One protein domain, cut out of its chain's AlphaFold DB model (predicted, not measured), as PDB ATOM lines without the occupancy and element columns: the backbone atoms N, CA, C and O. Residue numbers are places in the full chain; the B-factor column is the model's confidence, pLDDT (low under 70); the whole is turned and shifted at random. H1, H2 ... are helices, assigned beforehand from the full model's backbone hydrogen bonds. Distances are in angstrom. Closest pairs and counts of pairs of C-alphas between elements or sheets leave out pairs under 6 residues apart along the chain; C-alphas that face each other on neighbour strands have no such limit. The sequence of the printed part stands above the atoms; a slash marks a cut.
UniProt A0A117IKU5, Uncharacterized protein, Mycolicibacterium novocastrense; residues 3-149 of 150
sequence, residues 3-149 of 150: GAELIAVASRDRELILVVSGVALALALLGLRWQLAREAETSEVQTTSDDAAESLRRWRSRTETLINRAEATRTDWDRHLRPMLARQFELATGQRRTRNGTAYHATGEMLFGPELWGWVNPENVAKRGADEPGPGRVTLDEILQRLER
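AT A GLANCE: This is residues 3 to 149 of the 150 residues of an uncharacterized protein of Mycolicibacterium novocastrense (UniProt A0A117IKU5). The long helix H1 sticks out with residues 3 to 44 from a small head, where H2 folds back beside it and H3 to H5 gather. The printed part, all helix, has 147 residues with five named helices. It is extended, spanning 99 by 30 by 20 A, radius of gyration of the C-alphas 27.2 A.

IN THESE COORDINATES: H1, residues 3 to 67, runs 91.7 A from C-alpha 3 at (56.348, -36.358, 87.498). H2 is residues 74 to 93, H3 101 to 112, H4 114 to 120, H5 136 to 147, ending at (-2.755, -36.853, 37.968).

HOW THE PARTS SIT: H1 with residues 48 to 56 alone touches H2, a hairpin at a shallow tilt of 28 degrees, closest C-alphas 49 and 92, 4.8 A. H5 only just touches H2, H3 and H4, 3 C-alpha pairs within 8 A each. In H3 and H5 every O i to N i+4 pair is within hydrogen-bond range; in H1 58 of 61, H2 13 of 16, H4 2 of 3.

THE WHOLE: H4 to H5 is a long link; pLDDT is under 70 in 55 residues.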
ATOM      1  N   GLY A   3      56.466 -36.710  88.920       49.09
ATOM      2  CA  GLY A   3      56.348 -36.358  87.498       49.09
ATOM      3  C   GLY A   3      55.471 -37.309  86.674       49.09
ATOM      4  O   GLY A   3      54.933 -36.895  85.657       49.09
ATOM      5  N   ALA A   4      55.295 -38.563  87.106       56.38
ATOM      6  CA  ALA A   4      54.531 -39.559  86.346       56.38
ATOM      7  C   ALA A   4      53.008 -39.339  86.428       56.38
ATOM      8  O   ALA A   4      52.312 -39.536  85.435       56.38
ATOM      9  N   GLU A   5      52.490 -38.875  87.571       51.50
ATOM     10  CA  GLU A   5      51.046 -38.647  87.736       51.50
ATOM     11  C   GLU A   5      50.553 -37.415  86.966       51.50
ATOM     12  O   GLU A   5      49.471 -37.445  86.386       51.50
ATOM     13  N   LEU A   6      51.377 -36.366  86.850       52.81
ATOM     14  CA  LEU A   6      51.035 -35.173  86.064       52.81
ATOM     15  C   LEU A   6      50.944 -35.466  84.557       52.81
ATOM     16  O   LEU A   6      50.095 -34.899  83.871       52.81
ATOM     17  N   ILE A   7      51.773 -36.381  84.041       52.75
ATOM     18  CA  ILE A   7      51.743 -36.789  82.628       52.75
ATOM     19  C   ILE A   7      50.508 -37.652  82.339       52.75
ATOM     20  O   ILE A   7      49.892 -37.485  81.289       52.75
ATOM     21  N   ALA A   8      50.113 -38.520  83.277       56.19
ATOM     22  CA  ALA A   8      48.947 -39.391  83.135       56.19
ATOM     23  C   ALA A   8      47.611 -38.624  83.147       56.19
ATOM     24  O   ALA A   8      46.678 -38.995  82.435       56.19
ATOM     25  N   VAL A   9      47.512 -37.541  83.927       55.84
ATOM     26  CA  VAL A   9      46.323 -36.669  83.936       55.84
ATOM     27  C   VAL A   9      46.273 -35.817  82.664       55.84
ATOM     28  O   VAL A   9      45.244 -35.772  81.993       55.84
ATOM     29  N   ALA A  10      47.403 -35.224  82.264       58.88
ATOM     30  CA  ALA A  10      47.476 -34.398  81.061       58.88
ATOM     31  C   ALA A  10      47.226 -35.194  79.768       58.88
ATOM     32  O   ALA A  10      46.625 -34.665  78.831       58.88
ATOM     33  N   SER A  11      47.662 -36.457  79.694       59.47
ATOM     34  CA  SER A  11      47.376 -37.321  78.544       59.47
ATOM     35  C   SER A  11      45.900 -37.697  78.476       59.47
ATOM     36  O   SER A  11      45.333 -37.694  77.387       59.47
ATOM     37  N   ARG A  12      45.264 -37.946  79.627       58.72
ATOM     38  CA  ARG A  12      43.848 -38.315  79.709       58.72
ATOM     39  C   ARG A  12      42.921 -37.174  79.300       58.72
ATOM     40  O   ARG A  12      41.978 -37.417  78.555       58.72
ATOM     41  N   ASP A  13      43.223 -35.939  79.698       61.06
ATOM     42  CA  ASP A  13      42.476 -34.762  79.235       61.06
ATOM     43  C   ASP A  13      42.650 -34.529  77.732       61.06
ATOM     44  O   ASP A  13      41.682 -34.263  77.022       61.06
ATOM     45  N   ARG A  14      43.869 -34.686  77.200       61.88
ATOM     46  CA  ARG A  14      44.123 -34.526  75.759       61.88
ATOM     47  C   ARG A  14      43.429 -35.592  74.922       61.88
ATOM     48  O   ARG A  14      42.915 -35.286  73.849       61.88
ATOM     49  N   GLU A  15      43.415 -36.825  75.410       70.00
ATOM     50  CA  GLU A  15      42.735 -37.947  74.775       70.00
ATOM     51  C   GLU A  15      41.215 -37.759  74.822       70.00
ATOM     52  O   GLU A  15      40.551 -37.936  73.805       70.00
ATOM     53  N   LEU A  16      40.667 -37.273  75.942       70.88
ATOM     54  CA  LEU A  16      39.254 -36.899  76.041       70.88
ATOM     55  C   LEU A  16      38.894 -35.765  75.077       70.88
ATOM     56  O   LEU A  16      37.889 -35.869  74.382       70.88
ATOM     57  N   ILE A  17      39.716 -34.719  74.968       74.06
ATOM     58  CA  ILE A  17      39.487 -33.613  74.025       74.06
ATOM     59  C   ILE A  17      39.536 -34.113  72.573       74.06
ATOM     60  O   ILE A  17      38.705 -33.714  71.757       74.06
ATOM     61  N   LEU A  18      40.470 -35.011  72.246       76.00
ATOM     62  CA  LEU A  18      40.564 -35.622  70.917       76.00
ATOM     63  C   LEU A  18      39.356 -36.507  70.603       76.00
ATOM     64  O   LEU A  18      38.801 -36.406  69.510       76.00
ATOM     65  N   VAL A  19      38.916 -37.330  71.556       78.38
ATOM     66  CA  VAL A  19      37.729 -38.180  71.404       78.38
ATOM     67  C   VAL A  19      36.477 -37.324  71.254       78.38
ATOM     68  O   VAL A  19      35.697 -37.551  70.336       78.38
ATOM     69  N   VAL A  20      36.298 -36.300  72.092       76.75
ATOM     70  CA  VAL A  20      35.140 -35.395  72.029       76.75
ATOM     71  C   VAL A  20      35.115 -34.631  70.707       76.75
ATOM     72  O   VAL A  20      34.066 -34.559  70.072       76.75
ATOM     73  N   SER A  21      36.258 -34.116  70.252       73.56
ATOM     74  CA  SER A  21      36.366 -33.431  68.960       73.56
ATOM     75  C   SER A  21      36.075 -34.376  67.789       73.56
ATOM     76  O   SER A  21      35.309 -34.037  66.887       73.56
ATOM     77  N   GLY A  22      36.605 -35.603  67.835       80.56
ATOM     78  CA  GLY A  22      36.333 -36.634  66.834       80.56
ATOM     79  C   GLY A  22      34.860 -37.037  66.787       80.56
ATOM     80  O   GLY A  22      34.284 -37.137  65.705       80.56
ATOM     81  N   VAL A  23      34.222 -37.201  67.948       84.50
ATOM     82  CA  VAL A  23      32.788 -37.496  68.057       84.50
ATOM     83  C   VAL A  23      31.951 -36.327  67.540       84.50
ATOM     84  O   VAL A  23      31.024 -36.547  66.765       84.50
ATOM     85  N   ALA A  24      32.287 -35.088  67.904       79.50
ATOM     86  CA  ALA A  24      31.586 -33.901  67.421       79.50
ATOM     87  C   ALA A  24      31.680 -33.768  65.894       79.50
ATOM     88  O   ALA A  24      30.667 -33.540  65.231       79.50
ATOM     89  N   LEU A  25      32.868 -33.984  65.322       84.88
ATOM     90  CA  LEU A  25      33.070 -33.978  63.875       84.88
ATOM     91  C   LEU A  25      32.306 -35.119  63.192       84.88
ATOM     92  O   LEU A  25      31.659 -34.895  62.171       84.88
ATOM     93  N   ALA A  26      32.331 -36.326  63.760       81.94
ATOM     94  CA  ALA A  26      31.590 -37.467  63.233       81.94
ATOM     95  C   ALA A  26      30.077 -37.209  63.235       81.94
ATOM     96  O   ALA A  26      29.416 -37.478  62.236       81.94
ATOM     97  N   LEU A  27      29.533 -36.632  64.312       85.06
ATOM     98  CA  LEU A  27      28.122 -36.248  64.397       85.06
ATOM     99  C   LEU A  27      27.769 -35.133  63.407       85.06
ATOM    100  O   LEU A  27      26.723 -35.211  62.766       85.06
ATOM    101  N   ALA A  28      28.642 -34.138  63.228       85.31
ATOM    102  CA  ALA A  28      28.448 -33.077  62.242       85.31
ATOM    103  C   ALA A  28      28.432 -33.629  60.806       85.31
ATOM    104  O   ALA A  28      27.528 -33.315  60.033       85.31
ATOM    105  N   LEU A  29      29.379 -34.508  60.461       84.69
ATOM    106  CA  LEU A  29      29.429 -35.174  59.156       84.69
ATOM    107  C   LEU A  29      28.236 -36.107  58.940       84.69
ATOM    108  O   LEU A  29      27.711 -36.179  57.830       84.69
ATOM    109  N   LEU A  30      27.787 -36.808  59.984       81.44
ATOM    110  CA  LEU A  30      26.608 -37.667  59.916       81.44
ATOM    111  C   LEU A  30      25.340 -36.835  59.705       81.44
ATOM    112  O   LEU A  30      24.536 -37.176  58.843       81.44
ATOM    113  N   GLY A  31      25.193 -35.722  60.427       81.12
ATOM    114  CA  GLY A  31      24.101 -34.766  60.252       81.12
ATOM    115  C   GLY A  31      24.075 -34.181  58.842       81.12
ATOM    116  O   GLY A  31      23.025 -34.192  58.205       81.12
ATOM    117  N   LEU A  32      25.236 -33.774  58.320       80.56
ATOM    118  CA  LEU A  32      25.373 -33.268  56.955       80.56
ATOM    119  C   LEU A  32      25.063 -34.348  55.910       80.56
ATOM    120  O   LEU A  32      24.310 -34.090  54.976       80.56
ATOM    121  N   ARG A  33      25.566 -35.582  56.085       79.44
ATOM    122  CA  ARG A  33      25.181 -36.719  55.229       79.44
ATOM    123  C   ARG A  33      23.679 -36.943  55.249       79.44
ATOM    124  O   ARG A  33      23.109 -37.272  54.215       79.44
ATOM    125  N   TRP A  34      23.047 -36.796  56.409       73.88
ATOM    126  CA  TRP A  34      21.616 -37.008  56.529       73.88
ATOM    127  C   TRP A  34      20.819 -35.870  55.894       73.88
ATOM    128  O   TRP A  34      19.823 -36.150  55.242       73.88
ATOM    129  N   GLN A  35      21.259 -34.618  56.029       72.12
ATOM    130  CA  GLN A  35      20.655 -33.472  55.343       72.12
ATOM    131  C   GLN A  35      20.742 -33.626  53.826       72.12
ATOM    132  O   GLN A  35      19.715 -33.587  53.160       72.12
ATOM    133  N   LEU A  36      21.935 -33.923  53.307       69.81
ATOM    134  CA  LEU A  36      22.156 -34.147  51.879       69.81
ATOM    135  C   LEU A  36      21.341 -35.335  51.357       69.81
ATOM    136  O   LEU A  36      20.809 -35.273  50.258       69.81
ATOM    137  N   ALA A  37      21.203 -36.405  52.145       65.50
ATOM    138  CA  ALA A  37      20.351 -37.533  51.781       65.50
ATOM    139  C   ALA A  37      18.863 -37.147  51.739       65.50
ATOM    140  O   ALA A  37      18.178 -37.553  50.809       65.50
ATOM    141  N   ARG A  38      18.366 -36.337  52.689       63.03
ATOM    142  CA  ARG A  38      16.976 -35.842  52.661       63.03
ATOM    143  C   ARG A  38      16.731 -34.884  51.493       63.03
ATOM    144  O   ARG A  38      15.682 -34.964  50.865       63.03
ATOM    145  N   GLU A  39      17.665 -33.985  51.201       59.25
ATOM    146  CA  GLU A  39      17.559 -33.034  50.083       59.25
ATOM    147  C   GLU A  39      17.651 -33.732  48.724       59.25
ATOM    148  O   GLU A  39      16.894 -33.390  47.815       59.25
ATOM    149  N   ALA A  40      18.519 -34.741  48.602       59.81
ATOM    150  CA  ALA A  40      18.598 -35.594  47.422       59.81
ATOM    151  C   ALA A  40      17.305 -36.393  47.234       59.81
ATOM    152  O   ALA A  40      16.741 -36.365  46.151       59.81
ATOM    153  N   GLU A  41      16.782 -37.018  48.292       58.25
ATOM    154  CA  GLU A  41      15.528 -37.779  48.234       58.25
ATOM    155  C   GLU A  41      14.337 -36.868  47.882       58.25
ATOM    156  O   GLU A  41      13.506 -37.221  47.052       58.25
ATOM    157  N   THR A  42      14.290 -35.646  48.423       57.44
ATOM    158  CA  THR A  42      13.227 -34.672  48.113       57.44
ATOM    159  C   THR A  42      13.339 -34.138  46.680       57.44
ATOM    160  O   THR A  42      12.328 -34.023  45.989       57.44
ATOM    161  N   SER A  43      14.556 -33.844  46.208       56.72
ATOM    162  CA  SER A  43      14.794 -33.360  44.837       56.72
ATOM    163  C   SER A  43      14.575 -34.453  43.791       56.72
ATOM    164  O   SER A  43      14.040 -34.178  42.719       56.72
ATOM    165  N   GLU A  44      14.950 -35.695  44.096       57.72
ATOM    166  CA  GLU A  44      14.740 -36.860  43.231       57.72
ATOM    167  C   GLU A  44      13.245 -37.181  43.102       57.72
ATOM    168  O   GLU A  44      12.766 -37.433  41.995       57.72
ATOM    169  N   VAL A  45      12.479 -37.070  44.195       58.22
ATOM    170  CA  VAL A  45      11.014 -37.211  44.176       58.22
ATOM    171  C   VAL A  45      10.351 -36.099  43.351       58.22
ATOM    172  O   VAL A  45       9.497 -36.400  42.521       58.22
ATOM    173  N   GLN A  46      10.762 -34.835  43.513       56.75
ATOM    174  CA  GLN A  46      10.211 -33.715  42.730       56.75
ATOM    175  C   GLN A  46      10.543 -33.816  41.235       56.75
ATOM    176  O   GLN A  46       9.653 -33.651  40.404       56.75
ATOM    177  N   THR A  47      11.790 -34.147  40.888       64.44
ATOM    178  CA  THR A  47      12.216 -34.324  39.485       64.44
ATOM    179  C   THR A  47      11.472 -35.487  38.829       64.44
ATOM    180  O   THR A  47      11.003 -35.368  37.702       64.44
ATOM    181  N   THR A  48      11.291 -36.596  39.555       62.62
ATOM    182  CA  THR A  48      10.520 -37.750  39.067       62.62
ATOM    183  C   THR A  48       9.048 -37.397  38.833       62.62
ATOM    184  O   THR A  48       8.474 -37.867  37.851       62.62
ATOM    185  N   SER A  49       8.439 -36.567  39.692       62.75
ATOM    186  CA  SER A  49       7.048 -36.126  39.516       62.75
ATOM    187  C   SER A  49       6.875 -35.247  38.272       62.75
ATOM    188  O   SER A  49       5.977 -35.490  37.465       62.75
ATOM    189  N   ASP A  50       7.770 -34.279  38.054       63.03
ATOM    190  CA  ASP A  50       7.688 -33.387  36.888       63.03
ATOM    191  C   ASP A  50       7.947 -34.141  35.569       63.03
ATOM    192  O   ASP A  50       7.171 -34.025  34.616       63.03
ATOM    193  N   ASP A  51       8.938 -35.040  35.544       68.94
ATOM    194  CA  ASP A  51       9.174 -35.944  34.410       68.94
ATOM    195  C   ASP A  51       7.962 -36.853  34.140       68.94
ATOM    196  O   ASP A  51       7.610 -37.109  32.979       68.94
ATOM    197  N   ALA A  52       7.293 -37.337  35.194       67.38
ATOM    198  CA  ALA A  52       6.078 -38.135  35.069       67.38
ATOM    199  C   ALA A  52       4.941 -37.307  34.455       67.38
ATOM    200  O   ALA A  52       4.338 -37.750  33.471       67.38
ATOM    201  N   ALA A  53       4.708 -36.089  34.946       68.38
ATOM    202  CA  ALA A  53       3.702 -35.170  34.424       68.38
ATOM    203  C   ALA A  53       3.985 -34.774  32.961       68.38
ATOM    204  O   ALA A  53       3.081 -34.774  32.122       68.38
ATOM    205  N   GLU A  54       5.242 -34.520  32.596       73.56
ATOM    206  CA  GLU A  54       5.640 -34.278  31.207       73.56
ATOM    207  C   GLU A  54       5.484 -35.511  30.314       73.56
ATOM    208  O   GLU A  54       5.113 -35.395  29.138       73.56
ATOM    209  N   SER A  55       5.770 -36.705  30.835       69.50
ATOM    210  CA  SER A  55       5.550 -37.957  30.112       69.50
ATOM    211  C   SER A  55       4.060 -38.197  29.858       69.50
ATOM    212  O   SER A  55       3.694 -38.603  28.749       69.50
ATOM    213  N   LEU A  56       3.202 -37.854  30.827       70.12
ATOM    214  CA  LEU A  56       1.750 -37.932  30.729       70.12
ATOM    215  C   LEU A  56       1.216 -36.945  29.690       70.12
ATOM    216  O   LEU A  56       0.465 -37.356  28.805       70.12
ATOM    217  N   ARG A  57       1.670 -35.683  29.715       73.50
ATOM    218  CA  ARG A  57       1.317 -34.658  28.715       73.50
ATOM    219  C   ARG A  57       1.714 -35.085  27.299       73.50
ATOM    220  O   ARG A  57       0.904 -35.009  26.372       73.50
ATOM    221  N   ARG A  58       2.935 -35.609  27.122       74.50
ATOM    222  CA  ARG A  58       3.423 -36.126  25.826       74.50
ATOM    223  C   ARG A  58       2.647 -37.352  25.358       74.50
ATOM    224  O   ARG A  58       2.334 -37.466  24.173       74.50
ATOM    225  N   TRP A  59       2.340 -38.272  26.266       71.12
ATOM    226  CA  TRP A  59       1.525 -39.440  25.953       71.12
ATOM    227  C   TRP A  59       0.103 -39.034  25.578       71.12
ATOM    228  O   TRP A  59      -0.386 -39.513  24.560       71.12
ATOM    229  N   ARG A  60      -0.527 -38.117  26.318       69.19
ATOM    230  CA  ARG A  60      -1.868 -37.601  26.030       69.19
ATOM    231  C   ARG A  60      -1.918 -36.974  24.638       69.19
ATOM    232  O   ARG A  60      -2.719 -37.411  23.821       69.19
ATOM    233  N   SER A  61      -0.973 -36.088  24.321       68.25
ATOM    234  CA  SER A  61      -0.846 -35.472  22.990       68.25
ATOM    235  C   SER A  61      -0.650 -36.498  21.860       68.25
ATOM    236  O   SER A  61      -1.189 -36.329  20.769       68.25
ATOM    237  N   ARG A  62       0.082 -37.596  22.108       63.97
ATOM    238  CA  ARG A  62       0.309 -38.674  21.124       63.97
ATOM    239  C   ARG A  62      -0.860 -39.662  21.018       63.97
ATOM    240  O   ARG A  62      -1.039 -40.292  19.978       63.97
ATOM    241  N   THR A  63      -1.622 -39.826  22.094       55.81
ATOM    242  CA  THR A  63      -2.632 -40.884  22.252       55.81
ATOM    243  C   THR A  63      -4.045 -40.350  22.056       55.81
ATOM    244  O   THR A  63      -4.956 -41.148  21.914       55.81
ATOM    245  N   GLU A  64      -4.246 -39.036  21.934       59.84
ATOM    246  CA  GLU A  64      -5.549 -38.403  21.684       59.84
ATOM    247  C   GLU A  64      -6.257 -38.973  20.442       59.84
ATOM    248  O   GLU A  64      -7.449 -39.275  20.481       59.84
ATOM    249  N   THR A  65      -5.504 -39.267  19.377       53.09
ATOM    250  CA  THR A  65      -6.025 -39.886  18.146       53.09
ATOM    251  C   THR A  65      -6.418 -41.363  18.326       53.09
ATOM    252  O   THR A  65      -7.285 -41.858  17.611       53.09
ATOM    253  N   LEU A  66      -5.806 -42.071  19.286       53.16
ATOM    254  CA  LEU A  66      -6.131 -43.464  19.643       53.16
ATOM    255  C   LEU A  66      -7.231 -43.546  20.718       53.16
ATOM    256  O   LEU A  66      -8.079 -44.433  20.651       53.16
ATOM    257  N   ILE A  67      -7.268 -42.595  21.656       54.81
ATOM    258  CA  ILE A  67      -8.305 -42.429  22.687       54.81
ATOM    259  C   ILE A  67      -9.650 -42.129  22.028       54.81
ATOM    260  O   ILE A  67     -10.638 -42.746  22.407       54.81
ATOM    261  N   ASN A  68      -9.672 -41.319  20.960       54.06
ATOM    262  CA  ASN A  68     -10.877 -41.054  20.160       54.06
ATOM    263  C   ASN A  68     -11.507 -42.312  19.531       54.06
ATOM    264  O   ASN A  68     -12.645 -42.264  19.078       54.06
ATOM    265  N   ARG A  69     -10.767 -43.429  19.439       47.97
ATOM    266  CA  ARG A  69     -11.268 -44.694  18.875       47.97
ATOM    267  C   ARG A  69     -11.512 -45.778  19.928       47.97
ATOM    268  O   ARG A  69     -12.162 -46.769  19.612       47.97
ATOM    269  N   ALA A  70     -11.044 -45.581  21.161       48.12
ATOM    270  CA  ALA A  70     -11.181 -46.519  22.277       48.12
ATOM    271  C   ALA A  70     -12.351 -46.173  23.228       48.12
ATOM    272  O   ALA A  70     -12.398 -46.661  24.355       48.12
ATOM    273  N   GLU A  71     -13.290 -45.323  22.800       59.84
ATOM    274  CA  GLU A  71     -14.315 -44.709  23.660       59.84
ATOM    275  C   GLU A  71     -15.438 -45.653  24.149       59.84
ATOM    276  O   GLU A  71     -16.238 -45.240  24.984       59.84
ATOM    277  N   ALA A  72     -15.549 -46.902  23.681       59.78
ATOM    278  CA  ALA A  72     -16.844 -47.592  23.744       59.78
ATOM    279  C   ALA A  72     -17.064 -48.569  24.915       59.78
ATOM    280  O   ALA A  72     -18.199 -48.683  25.375       59.78
ATOM    281  N   THR A  73     -16.049 -49.286  25.416       69.62
ATOM    282  CA  THR A  73     -16.310 -50.415  26.333       69.62
ATOM    283  C   THR A  73     -15.372 -50.477  27.532       69.62
ATOM    284  O   THR A  73     -14.175 -50.187  27.451       69.62
ATOM    285  N   ARG A  74     -15.914 -50.941  28.663       78.00
ATOM    286  CA  ARG A  74     -15.147 -51.257  29.876       78.00
ATOM    287  C   ARG A  74     -13.999 -52.240  29.607       78.00
ATOM    288  O   ARG A  74     -12.945 -52.150  30.233       78.00
ATOM    289  N   THR A  75     -14.165 -53.127  28.627       78.06
ATOM    290  CA  THR A  75     -13.130 -54.084  28.207       78.06
ATOM    291  C   THR A  75     -11.926 -53.397  27.549       78.06
ATOM    292  O   THR A  75     -10.783 -53.720  27.880       78.06
ATOM    293  N   ASP A  76     -12.149 -52.431  26.653       75.25
ATOM    294  CA  ASP A  76     -11.054 -51.691  26.010       75.25
ATOM    295  C   ASP A  76     -10.315 -50.781  26.997       75.25
ATOM    296  O   ASP A  76      -9.083 -50.665  26.928       75.25
ATOM    297  N   TRP A  77     -11.046 -50.213  27.962       80.12
ATOM    298  CA  TRP A  77     -10.474 -49.463  29.079       80.12
ATOM    299  C   TRP A  77      -9.513 -50.320  29.905       80.12
ATOM    300  O   TRP A  77      -8.349 -49.955  30.096       80.12
ATOM    301  N   ASP A  78      -9.974 -51.487  30.358       79.19
ATOM    302  CA  ASP A  78      -9.188 -52.386  31.204       79.19
ATOM    303  C   ASP A  78      -7.946 -52.928  30.479       79.19
ATOM    304  O   ASP A  78      -6.920 -53.181  31.113       79.19
ATOM    305  N   ARG A  79      -8.008 -53.073  29.149       77.31
ATOM    306  CA  ARG A  79      -6.907 -53.614  28.341       77.31
ATOM    307  C   ARG A  79      -5.818 -52.594  28.022       77.31
ATOM    308  O   ARG A  79      -4.642 -52.954  28.043       77.31
ATOM    309  N   HIS A  80      -6.190 -51.352  27.708       75.12
ATOM    310  CA  HIS A  80      -5.250 -50.360  27.170       75.12
ATOM    311  C   HIS A  80      -5.020 -49.162  28.099       75.12
ATOM    312  O   HIS A  80      -3.885 -48.698  28.216       75.12
ATOM    313  N   LEU A  81      -6.062 -48.670  28.777       78.00
ATOM    314  CA  LEU A  81      -5.996 -47.446  29.586       78.00
ATOM    315  C   LEU A  81      -5.605 -47.733  31.038       78.00
ATOM    316  O   LEU A  81      -4.697 -47.089  31.561       78.00
ATOM    317  N   ARG A  82      -6.207 -48.743  31.677       81.88
ATOM    318  CA  ARG A  82      -5.951 -49.068  33.092       81.88
ATOM    319  C   ARG A  82      -4.474 -49.385  33.398       81.88
ATOM    320  O   ARG A  82      -3.949 -48.810  34.352       81.88
ATOM    321  N   PRO A  83      -3.744 -50.204  32.607       80.50
ATOM    322  CA  PRO A  83      -2.327 -50.473  32.877       80.50
ATOM    323  C   PRO A  83      -1.451 -49.221  32.749       80.50
ATOM    324  O   PRO A  83      -0.462 -49.074  33.467       80.50
ATOM    325  N   MET A  84      -1.816 -48.319  31.835       78.75
ATOM    326  CA  MET A  84      -1.118 -47.053  31.635       78.75
ATOM    327  C   MET A  84      -1.374 -46.092  32.794       78.75
ATOM    328  O   MET A  84      -0.412 -45.576  33.358       78.75
ATOM    329  N   LEU A  85      -2.636 -45.906  33.196       81.31
ATOM    330  CA  LEU A  85      -3.015 -45.061  34.334       81.31
ATOM    331  C   LEU A  85      -2.355 -45.533  35.631       81.31
ATOM    332  O   LEU A  85      -1.777 -44.722  36.348       81.31
ATOM    333  N   ALA A  86      -2.359 -46.841  35.895       82.50
ATOM    334  CA  ALA A  86      -1.703 -47.408  37.069       82.50
ATOM    335  C   ALA A  86      -0.193 -47.120  37.079       82.50
ATOM    336  O   ALA A  86       0.346 -46.720  38.108       82.50
ATOM    337  N   ARG A  87       0.487 -47.270  35.931       77.50
ATOM    338  CA  ARG A  87       1.920 -46.967  35.802       77.50
ATOM    339  C   ARG A  87       2.210 -45.477  35.985       77.50
ATOM    340  O   ARG A  87       3.202 -45.132  36.613       77.50
ATOM    341  N   GLN A  88       1.366 -44.603  35.445       76.12
ATOM    342  CA  GLN A  88       1.514 -43.154  35.596       76.12
ATOM    343  C   GLN A  88       1.279 -42.713  37.040       76.12
ATOM    344  O   GLN A  88       2.055 -41.928  37.567       76.12
ATOM    345  N   PHE A  89       0.290 -43.293  37.719       80.00
ATOM    346  CA  PHE A  89       0.080 -43.068  39.145       80.00
ATOM    347  C   PHE A  89       1.269 -43.547  39.994       80.00
ATOM    348  O   PHE A  89       1.692 -42.827  40.894       80.00
ATOM    349  N   GLU A  90       1.850 -44.717  39.698       81.31
ATOM    350  CA  GLU A  90       3.069 -45.194  40.378       81.31
ATOM    351  C   GLU A  90       4.259 -44.244  40.178       81.31
ATOM    352  O   GLU A  90       5.038 -44.040  41.109       81.31
ATOM    353  N   LEU A  91       4.405 -43.669  38.979       75.81
ATOM    354  CA  LEU A  91       5.464 -42.706  38.671       75.81
ATOM    355  C   LEU A  91       5.238 -41.362  39.376       75.81
ATOM    356  O   LEU A  91       6.161 -40.868  40.010       75.81
ATOM    357  N   ALA A  92       4.021 -40.818  39.322       72.69
ATOM    358  CA  ALA A  92       3.684 -39.526  39.925       72.69
ATOM    359  C   ALA A  92       3.724 -39.561  41.463       72.69
ATOM    360  O   ALA A  92       4.208 -38.638  42.105       72.69
ATOM    361  N   THR A  93       3.251 -40.646  42.085       72.38
ATOM    362  CA  THR A  93       3.218 -40.753  43.557       72.38
ATOM    363  C   THR A  93       4.475 -41.372  44.165       72.38
ATOM    364  O   THR A  93       4.621 -41.387  45.389       72.38
ATOM    365  N   GLY A  94       5.345 -41.978  43.351       71.31
ATOM    366  CA  GLY A  94       6.470 -42.798  43.815       71.31
ATOM    367  C   GLY A  94       6.056 -44.065  44.588       71.31
ATOM    368  O   GLY A  94       6.914 -44.847  45.016       71.31
ATOM    369  N   GLN A  95       4.753 -44.305  44.776       69.81
ATOM    370  CA  GLN A  95       4.230 -45.463  45.487       69.81
ATOM    371  C   GLN A  95       4.165 -46.653  44.538       69.81
ATOM    372  O   GLN A  95       3.316 -46.728  43.656       69.81
ATOM    373  N   ARG A  96       5.057 -47.625  44.741       71.56
ATOM    374  CA  ARG A  96       5.038 -48.880  43.985       71.56
ATOM    375  C   ARG A  96       4.077 -49.874  44.614       71.56
ATOM    376  O   ARG A  96       4.245 -50.241  45.782       71.56
ATOM    377  N   ARG A  97       3.170 -50.428  43.809       68.56
ATOM    378  CA  ARG A  97       2.265 -51.502  44.241       68.56
ATOM    379  C   ARG A  97       3.011 -52.700  44.834       68.56
ATOM    380  O   ARG A  97       2.579 -53.262  45.833       68.56
ATOM    381  N   THR A  98       4.156 -53.071  44.254       69.38
ATOM    382  CA  THR A  98       4.985 -54.200  44.719       69.38
ATOM    383  C   THR A  98       5.577 -53.999  46.112       69.38
ATOM    384  O   THR A  98       5.960 -54.979  46.744       69.38
ATOM    385  N   ARG A  99       5.662 -52.752  46.594       72.62
ATOM    386  CA  ARG A  99       6.205 -52.427  47.916       72.62
ATOM    387  C   ARG A  99       5.124 -52.463  48.992       72.62
ATOM    388  O   ARG A  99       5.365 -53.019  50.057       72.62
ATOM    389  N   ASN A 100       3.958 -51.867  48.733       73.00
ATOM    390  CA  ASN A 100       2.846 -51.850  49.683       73.00
ATOM    391  C   ASN A 100       1.496 -51.595  48.982       73.00
ATOM    392  O   ASN A 100       1.111 -50.449  48.752       73.00
ATOM    393  N   GLY A 101       0.762 -52.667  48.666       75.38
ATOM    394  CA  GLY A 101      -0.526 -52.584  47.965       75.38
ATOM    395  C   GLY A 101      -1.615 -51.825  48.735       75.38
ATOM    396  O   GLY A 101      -2.408 -51.109  48.129       75.38
ATOM    397  N   THR A 102      -1.627 -51.900  50.069       80.75
ATOM    398  CA  THR A 102      -2.615 -51.184  50.895       80.75
ATOM    399  C   THR A 102      -2.354 -49.679  50.905       80.75
ATOM    400  O   THR A 102      -3.286 -48.898  50.737       80.75
ATOM    401  N   ALA A 103      -1.090 -49.263  51.046       76.00
ATOM    402  CA  ALA A 103      -0.722 -47.846  50.968       76.00
ATOM    403  C   ALA A 103      -0.973 -47.272  49.566       76.00
ATOM    404  O   ALA A 103      -1.434 -46.140  49.436       76.00
ATOM    405  N   TYR A 104      -0.735 -48.076  48.527       78.81
ATOM    406  CA  TYR A 104      -1.067 -47.738  47.145       78.81
ATOM    407  C   TYR A 104      -2.571 -47.473  46.970       78.81
ATOM    408  O   TYR A 104      -2.947 -46.430  46.438       78.81
ATOM    409  N   HIS A 105      -3.430 -48.361  47.488       83.00
ATOM    410  CA  HIS A 105      -4.885 -48.198  47.425       83.00
ATOM    411  C   HIS A 105      -5.375 -46.980  48.214       83.00
ATOM    412  O   HIS A 105      -6.145 -46.182  47.693       83.00
ATOM    413  N   ALA A 106      -4.881 -46.799  49.442       82.69
ATOM    414  CA  ALA A 106      -5.251 -45.666  50.288       82.69
ATOM    415  C   ALA A 106      -4.830 -44.319  49.676       82.69
ATOM    416  O   ALA A 106      -5.593 -43.358  49.706       82.69
ATOM    417  N   THR A 107      -3.636 -44.253  49.073       81.81
ATOM    418  CA  THR A 107      -3.155 -43.049  48.373       81.81
ATOM    419  C   THR A 107      -4.015 -42.757  47.145       81.81
ATOM    420  O   THR A 107      -4.367 -41.607  46.896       81.81
ATOM    421  N   GLY A 108      -4.396 -43.799  46.404       82.06
ATOM    422  CA  GLY A 108      -5.280 -43.692  45.250       82.06
ATOM    423  C   GLY A 108      -6.674 -43.173  45.598       82.06
ATOM    424  O   GLY A 108      -7.148 -42.218  44.987       82.06
ATOM    425  N   GLU A 109      -7.310 -43.744  46.621       85.69
ATOM    426  CA  GLU A 109      -8.611 -43.270  47.107       85.69
ATOM    427  C   GLU A 109      -8.541 -41.846  47.662       85.69
ATOM    428  O   GLU A 109      -9.449 -41.056  47.420       85.69
ATOM    429  N   MET A 110      -7.459 -41.483  48.356       83.69
ATOM    430  CA  MET A 110      -7.268 -40.124  48.869       83.69
ATOM    431  C   MET A 110      -7.084 -39.102  47.739       83.69
ATOM    432  O   MET A 110      -7.596 -37.986  47.825       83.69
ATOM    433  N   LEU A 111      -6.372 -39.479  46.673       80.75
ATOM    434  CA  LEU A 111      -6.083 -38.584  45.561       80.75
ATOM    435  C   LEU A 111      -7.284 -38.413  44.627       80.75
ATOM    436  O   LEU A 111      -7.624 -37.285  44.273       80.75
ATOM    437  N   PHE A 112      -7.930 -39.510  44.228       81.56
ATOM    438  CA  PHE A 112      -8.978 -39.505  43.203       81.56
ATOM    439  C   PHE A 112     -10.399 -39.602  43.762       81.56
ATOM    440  O   PHE A 112     -11.343 -39.184  43.097       81.56
ATOM    441  N   GLY A 113     -10.573 -40.126  44.974       85.50
ATOM    442  CA  GLY A 113     -11.872 -40.559  45.481       85.50
ATOM    443  C   GLY A 113     -12.264 -41.956  44.971       85.50
ATOM    444  O   GLY A 113     -11.700 -42.442  43.988       85.50
ATOM    445  N   PRO A 114     -13.236 -42.619  45.620       80.94
ATOM    446  CA  PRO A 114     -13.564 -44.026  45.369       80.94
ATOM    447  C   PRO A 114     -14.089 -44.294  43.949       80.94
ATOM    448  O   PRO A 114     -13.795 -45.340  43.373       80.94
ATOM    449  N   GLU A 115     -14.820 -43.349  43.349       81.44
ATOM    450  CA  GLU A 115     -15.396 -43.533  42.010       81.44
ATOM    451  C   GLU A 115     -14.337 -43.479  40.902       81.44
ATOM    452  O   GLU A 115     -14.243 -44.391  40.080       81.44
ATOM    453  N   LEU A 116     -13.485 -42.452  40.912       83.62
ATOM    454  CA  LEU A 116     -12.401 -42.293  39.938       83.62
ATOM    455  C   LEU A 116     -11.296 -43.334  40.155       83.62
ATOM    456  O   LEU A 116     -10.756 -43.889  39.193       83.62
ATOM    457  N   TRP A 117     -10.999 -43.660  41.417       84.94
ATOM    458  CA  TRP A 117     -10.031 -44.698  41.753       84.94
ATOM    459  C   TRP A 117     -10.442 -46.066  41.207       84.94
ATOM    460  O   TRP A 117      -9.591 -46.812  40.722       84.94
ATOM    461  N   GLY A 118     -11.742 -46.368  41.168       84.25
ATOM    462  CA  GLY A 118     -12.268 -47.584  40.553       84.25
ATOM    463  C   GLY A 118     -11.822 -47.786  39.099       84.25
ATOM    464  O   GLY A 118     -11.668 -48.932  38.671       84.25
ATOM    465  N   TRP A 119     -11.542 -46.718  38.352       82.62
ATOM    466  CA  TRP A 119     -11.100 -46.780  36.953       82.62
ATOM    467  C   TRP A 119      -9.578 -46.810  36.779       82.62
ATOM    468  O   TRP A 119      -9.092 -47.318  35.766       82.62
ATOM    469  N   VAL A 120      -8.828 -46.325  37.770       83.50
ATOM    470  CA  VAL A 120      -7.353 -46.331  37.797       83.50
ATOM    471  C   VAL A 120      -6.807 -47.624  38.411       83.50
ATOM    472  O   VAL A 120      -5.792 -48.146  37.951       83.50
ATOM    473  N   ASN A 121      -7.487 -48.161  39.428       83.38
ATOM    474  CA  ASN A 121      -7.021 -49.290  40.228       83.38
ATOM    475  C   ASN A 121      -6.772 -50.536  39.352       83.38
ATOM    476  O   ASN A 121      -7.728 -51.090  38.811       83.38
ATOM    477  N   PRO A 122      -5.541 -51.061  39.247       78.31
ATOM    478  CA  PRO A 122      -5.244 -52.219  38.404       78.31
ATOM    479  C   PRO A 122      -5.972 -53.509  38.816       78.31
ATOM    480  O   PRO A 122      -6.016 -54.443  38.021       78.31
ATOM    481  N   GLU A 123      -6.530 -53.589  40.026       77.00
ATOM    482  CA  GLU A 123      -7.245 -54.770  40.529       77.00
ATOM    483  C   GLU A 123      -8.741 -54.770  40.184       77.00
ATOM    484  O   GLU A 123      -9.367 -55.829  40.173       77.00
ATOM    485  N   ASN A 124      -9.320 -53.615  39.839       79.75
ATOM    486  CA  ASN A 124     -10.743 -53.497  39.511       79.75
ATOM    487  C   ASN A 124     -11.028 -53.809  38.028       79.75
ATOM    488  O   ASN A 124     -11.632 -53.015  37.308       79.75
ATOM    489  N   VAL A 125     -10.556 -54.966  37.564       69.06
ATOM    490  CA  VAL A 125     -10.767 -55.447  36.191       69.06
ATOM    491  C   VAL A 125     -12.112 -56.163  36.089       69.06
ATOM    492  O   VAL A 125     -12.437 -57.019  36.919       69.06
ATOM    493  N   ALA A 126     -12.889 -55.864  35.047       68.62
ATOM    494  CA  ALA A 126     -14.126 -56.576  34.768       68.62
ATOM    495  C   ALA A 126     -13.842 -58.070  34.526       68.62
ATOM    496  O   ALA A 126     -13.031 -58.454  33.678       68.62
ATOM    497  N   LYS A 127     -14.532 -58.949  35.263       60.28
ATOM    498  CA  LYS A 127     -14.440 -60.406  35.088       60.28
ATOM    499  C   LYS A 127     -15.138 -60.820  33.784       60.28
ATOM    500  O   LYS A 127     -16.233 -61.353  33.832       60.28
ATOM    501  N   ARG A 128     -14.458 -60.640  32.643       51.97
ATOM    502  CA  ARG A 128     -14.867 -61.041  31.277       51.97
ATOM    503  C   ARG A 128     -16.110 -60.332  30.719       51.97
ATOM    504  O   ARG A 128     -17.214 -60.536  31.201       51.97
ATOM    505  N   GLY A 129     -15.925 -59.638  29.592       54.66
ATOM    506  CA  GLY A 129     -16.998 -59.382  28.623       54.66
ATOM    507  C   GLY A 129     -18.157 -58.542  29.142       54.66
ATOM    508  O   GLY A 129     -19.290 -58.745  28.720       54.66
ATOM    509  N   ALA A 130     -17.891 -57.615  30.056       58.25
ATOM    510  CA  ALA A 130     -18.848 -56.565  30.317       58.25
ATOM    511  C   ALA A 130     -18.833 -55.640  29.089       58.25
ATOM    512  O   ALA A 130     -17.952 -54.785  28.975       58.25
ATOM    513  N   ASP A 131     -19.820 -55.783  28.199       61.31
ATOM    514  CA  ASP A 131     -20.263 -54.733  27.258       61.31
ATOM    515  C   ASP A 131     -20.862 -53.533  28.024       61.31
ATOM    516  O   ASP A 131     -21.773 -52.840  27.575       61.31
ATOM    517  N   GLU A 132     -20.370 -53.300  29.239       71.06
ATOM    518  CA  GLU A 132     -20.694 -52.136  30.018       71.06
ATOM    519  C   GLU A 132     -20.028 -50.932  29.357       71.06
ATOM    520  O   GLU A 132     -18.863 -51.011  28.926       71.06
ATOM    521  N   PRO A 133     -20.753 -49.808  29.296       70.56
ATOM    522  CA  PRO A 133     -20.179 -48.570  28.820       70.56
ATOM    523  C   PRO A 133     -18.951 -48.232  29.669       70.56
ATOM    524  O   PRO A 133     -18.946 -48.383  30.895       70.56
ATOM    525  N   GLY A 134     -17.884 -47.807  28.996       73.75
ATOM    526  CA  GLY A 134     -16.712 -47.274  29.676       73.75
ATOM    527  C   GLY A 134     -17.055 -46.011  30.484       73.75
ATOM    528  O   GLY A 134     -18.134 -45.438  30.330       73.75
ATOM    529  N   PRO A 135     -16.116 -45.517  31.306       76.50
ATOM    530  CA  PRO A 135     -16.332 -44.352  32.169       76.50
ATOM    531  C   PRO A 135     -16.614 -43.043  31.415       76.50
ATOM    532  O   PRO A 135     -17.010 -42.051  32.024       76.50
ATOM    533  N   GLY A 136     -16.404 -43.020  30.098       75.25
ATOM    534  CA  GLY A 136     -16.575 -41.840  29.262       75.25
ATOM    535  C   GLY A 136     -15.394 -40.870  29.327       75.25
ATOM    536  O   GLY A 136     -14.502 -40.963  30.174       75.25
ATOM    537  N   ARG A 137     -15.391 -39.921  28.386       71.69
ATOM    538  CA  ARG A 137     -14.302 -38.950  28.187       71.69
ATOM    539  C   ARG A 137     -14.132 -37.995  29.369       71.69
ATOM    540  O   ARG A 137     -13.009 -37.695  29.748       71.69
ATOM    541  N   VAL A 138     -15.247 -37.575  29.972       77.44
ATOM    542  CA  VAL A 138     -15.266 -36.643  31.114       77.44
ATOM    543  C   VAL A 138     -14.508 -37.231  32.303       77.44
ATOM    544  O   VAL A 138     -13.598 -36.601  32.828       77.44
ATOM    545  N   THR A 139     -14.801 -38.482  32.657       80.81
ATOM    546  CA  THR A 139     -14.136 -39.191  33.757       80.81
ATOM    547  C   THR A 139     -12.638 -39.378  33.501       80.81
ATOM    548  O   THR A 139     -11.824 -39.223  34.410       80.81
ATOM    549  N   LEU A 140     -12.243 -39.689  32.259       77.44
ATOM    550  CA  LEU A 140     -10.828 -39.788  31.885       77.44
ATOM    551  C   LEU A 140     -10.112 -38.440  32.037       77.44
ATOM    552  O   LEU A 140      -9.010 -38.393  32.581       77.44
ATOM    553  N   ASP A 141     -10.731 -37.358  31.571       76.12
ATOM    554  CA  ASP A 141     -10.171 -36.013  31.691       76.12
ATOM    555  C   ASP A 141     -10.026 -35.583  33.150       76.12
ATOM    556  O   ASP A 141      -8.998 -35.013  33.511       76.12
ATOM    557  N   GLU A 142     -10.986 -35.928  34.008       80.81
ATOM    558  CA  GLU A 142     -10.893 -35.677  35.445       80.81
ATOM    559  C   GLU A 142      -9.749 -36.454  36.103       80.81
ATOM    560  O   GLU A 142      -8.971 -35.869  36.860       80.81
ATOM    561  N   ILE A 143      -9.593 -37.746  35.794       80.31
ATOM    562  CA  ILE A 143      -8.476 -38.565  36.296       80.31
ATOM    563  C   ILE A 143      -7.137 -37.955  35.872       80.31
ATOM    564  O   ILE A 143      -6.226 -37.822  36.690       80.31
ATOM    565  N   LEU A 144      -7.020 -37.566  34.602       77.06
ATOM    566  CA  LEU A 144      -5.786 -37.012  34.053       77.06
ATOM    567  C   LEU A 144      -5.469 -35.633  34.636       77.06
ATOM    568  O   LEU A 144      -4.339 -35.407  35.052       77.06
ATOM    569  N   GLN A 145      -6.460 -34.747  34.760       80.00
ATOM    570  CA  GLN A 145      -6.269 -33.439  35.392       80.00
ATOM    571  C   GLN A 145      -5.825 -33.573  36.855       80.00
ATOM    572  O   GLN A 145      -5.087 -32.733  37.368       80.00
ATOM    573  N   ARG A 146      -6.281 -34.618  37.549       80.00
ATOM    574  CA  ARG A 146      -5.906 -34.874  38.940       80.00
ATOM    575  C   ARG A 146      -4.516 -35.490  39.054       80.00
ATOM    576  O   ARG A 146      -3.795 -35.108  39.963       80.00
ATOM    577  N   LEU A 147      -4.129 -36.354  38.112       76.69
ATOM    578  CA  LEU A 147      -2.755 -36.853  37.968       76.69
ATOM    579  C   LEU A 147      -1.753 -35.731  37.669       76.69
ATOM    580  O   LEU A 147      -0.652 -35.768  38.193       76.69
ATOM    581  N   GLU A 148      -2.127 -34.733  36.866       74.19
ATOM    582  CA  GLU A 148      -1.266 -33.581  36.549       74.19
ATOM    583  C   GLU A 148      -1.052 -32.614  37.726       74.19
ATOM    584  O   GLU A 148      -0.170 -31.763  37.656       74.19
ATOM    585  N   ARG A 149      -1.876 -32.696  38.780       72.31
ATOM    586  CA  ARG A 149      -1.813 -31.812  39.958       72.31
ATOM    587  C   ARG A 149      -1.035 -32.406  41.139       72.31
ATOM    588  O   ARG A 149      -0.967 -31.745  42.175       72.31
TER     589      ARG A 149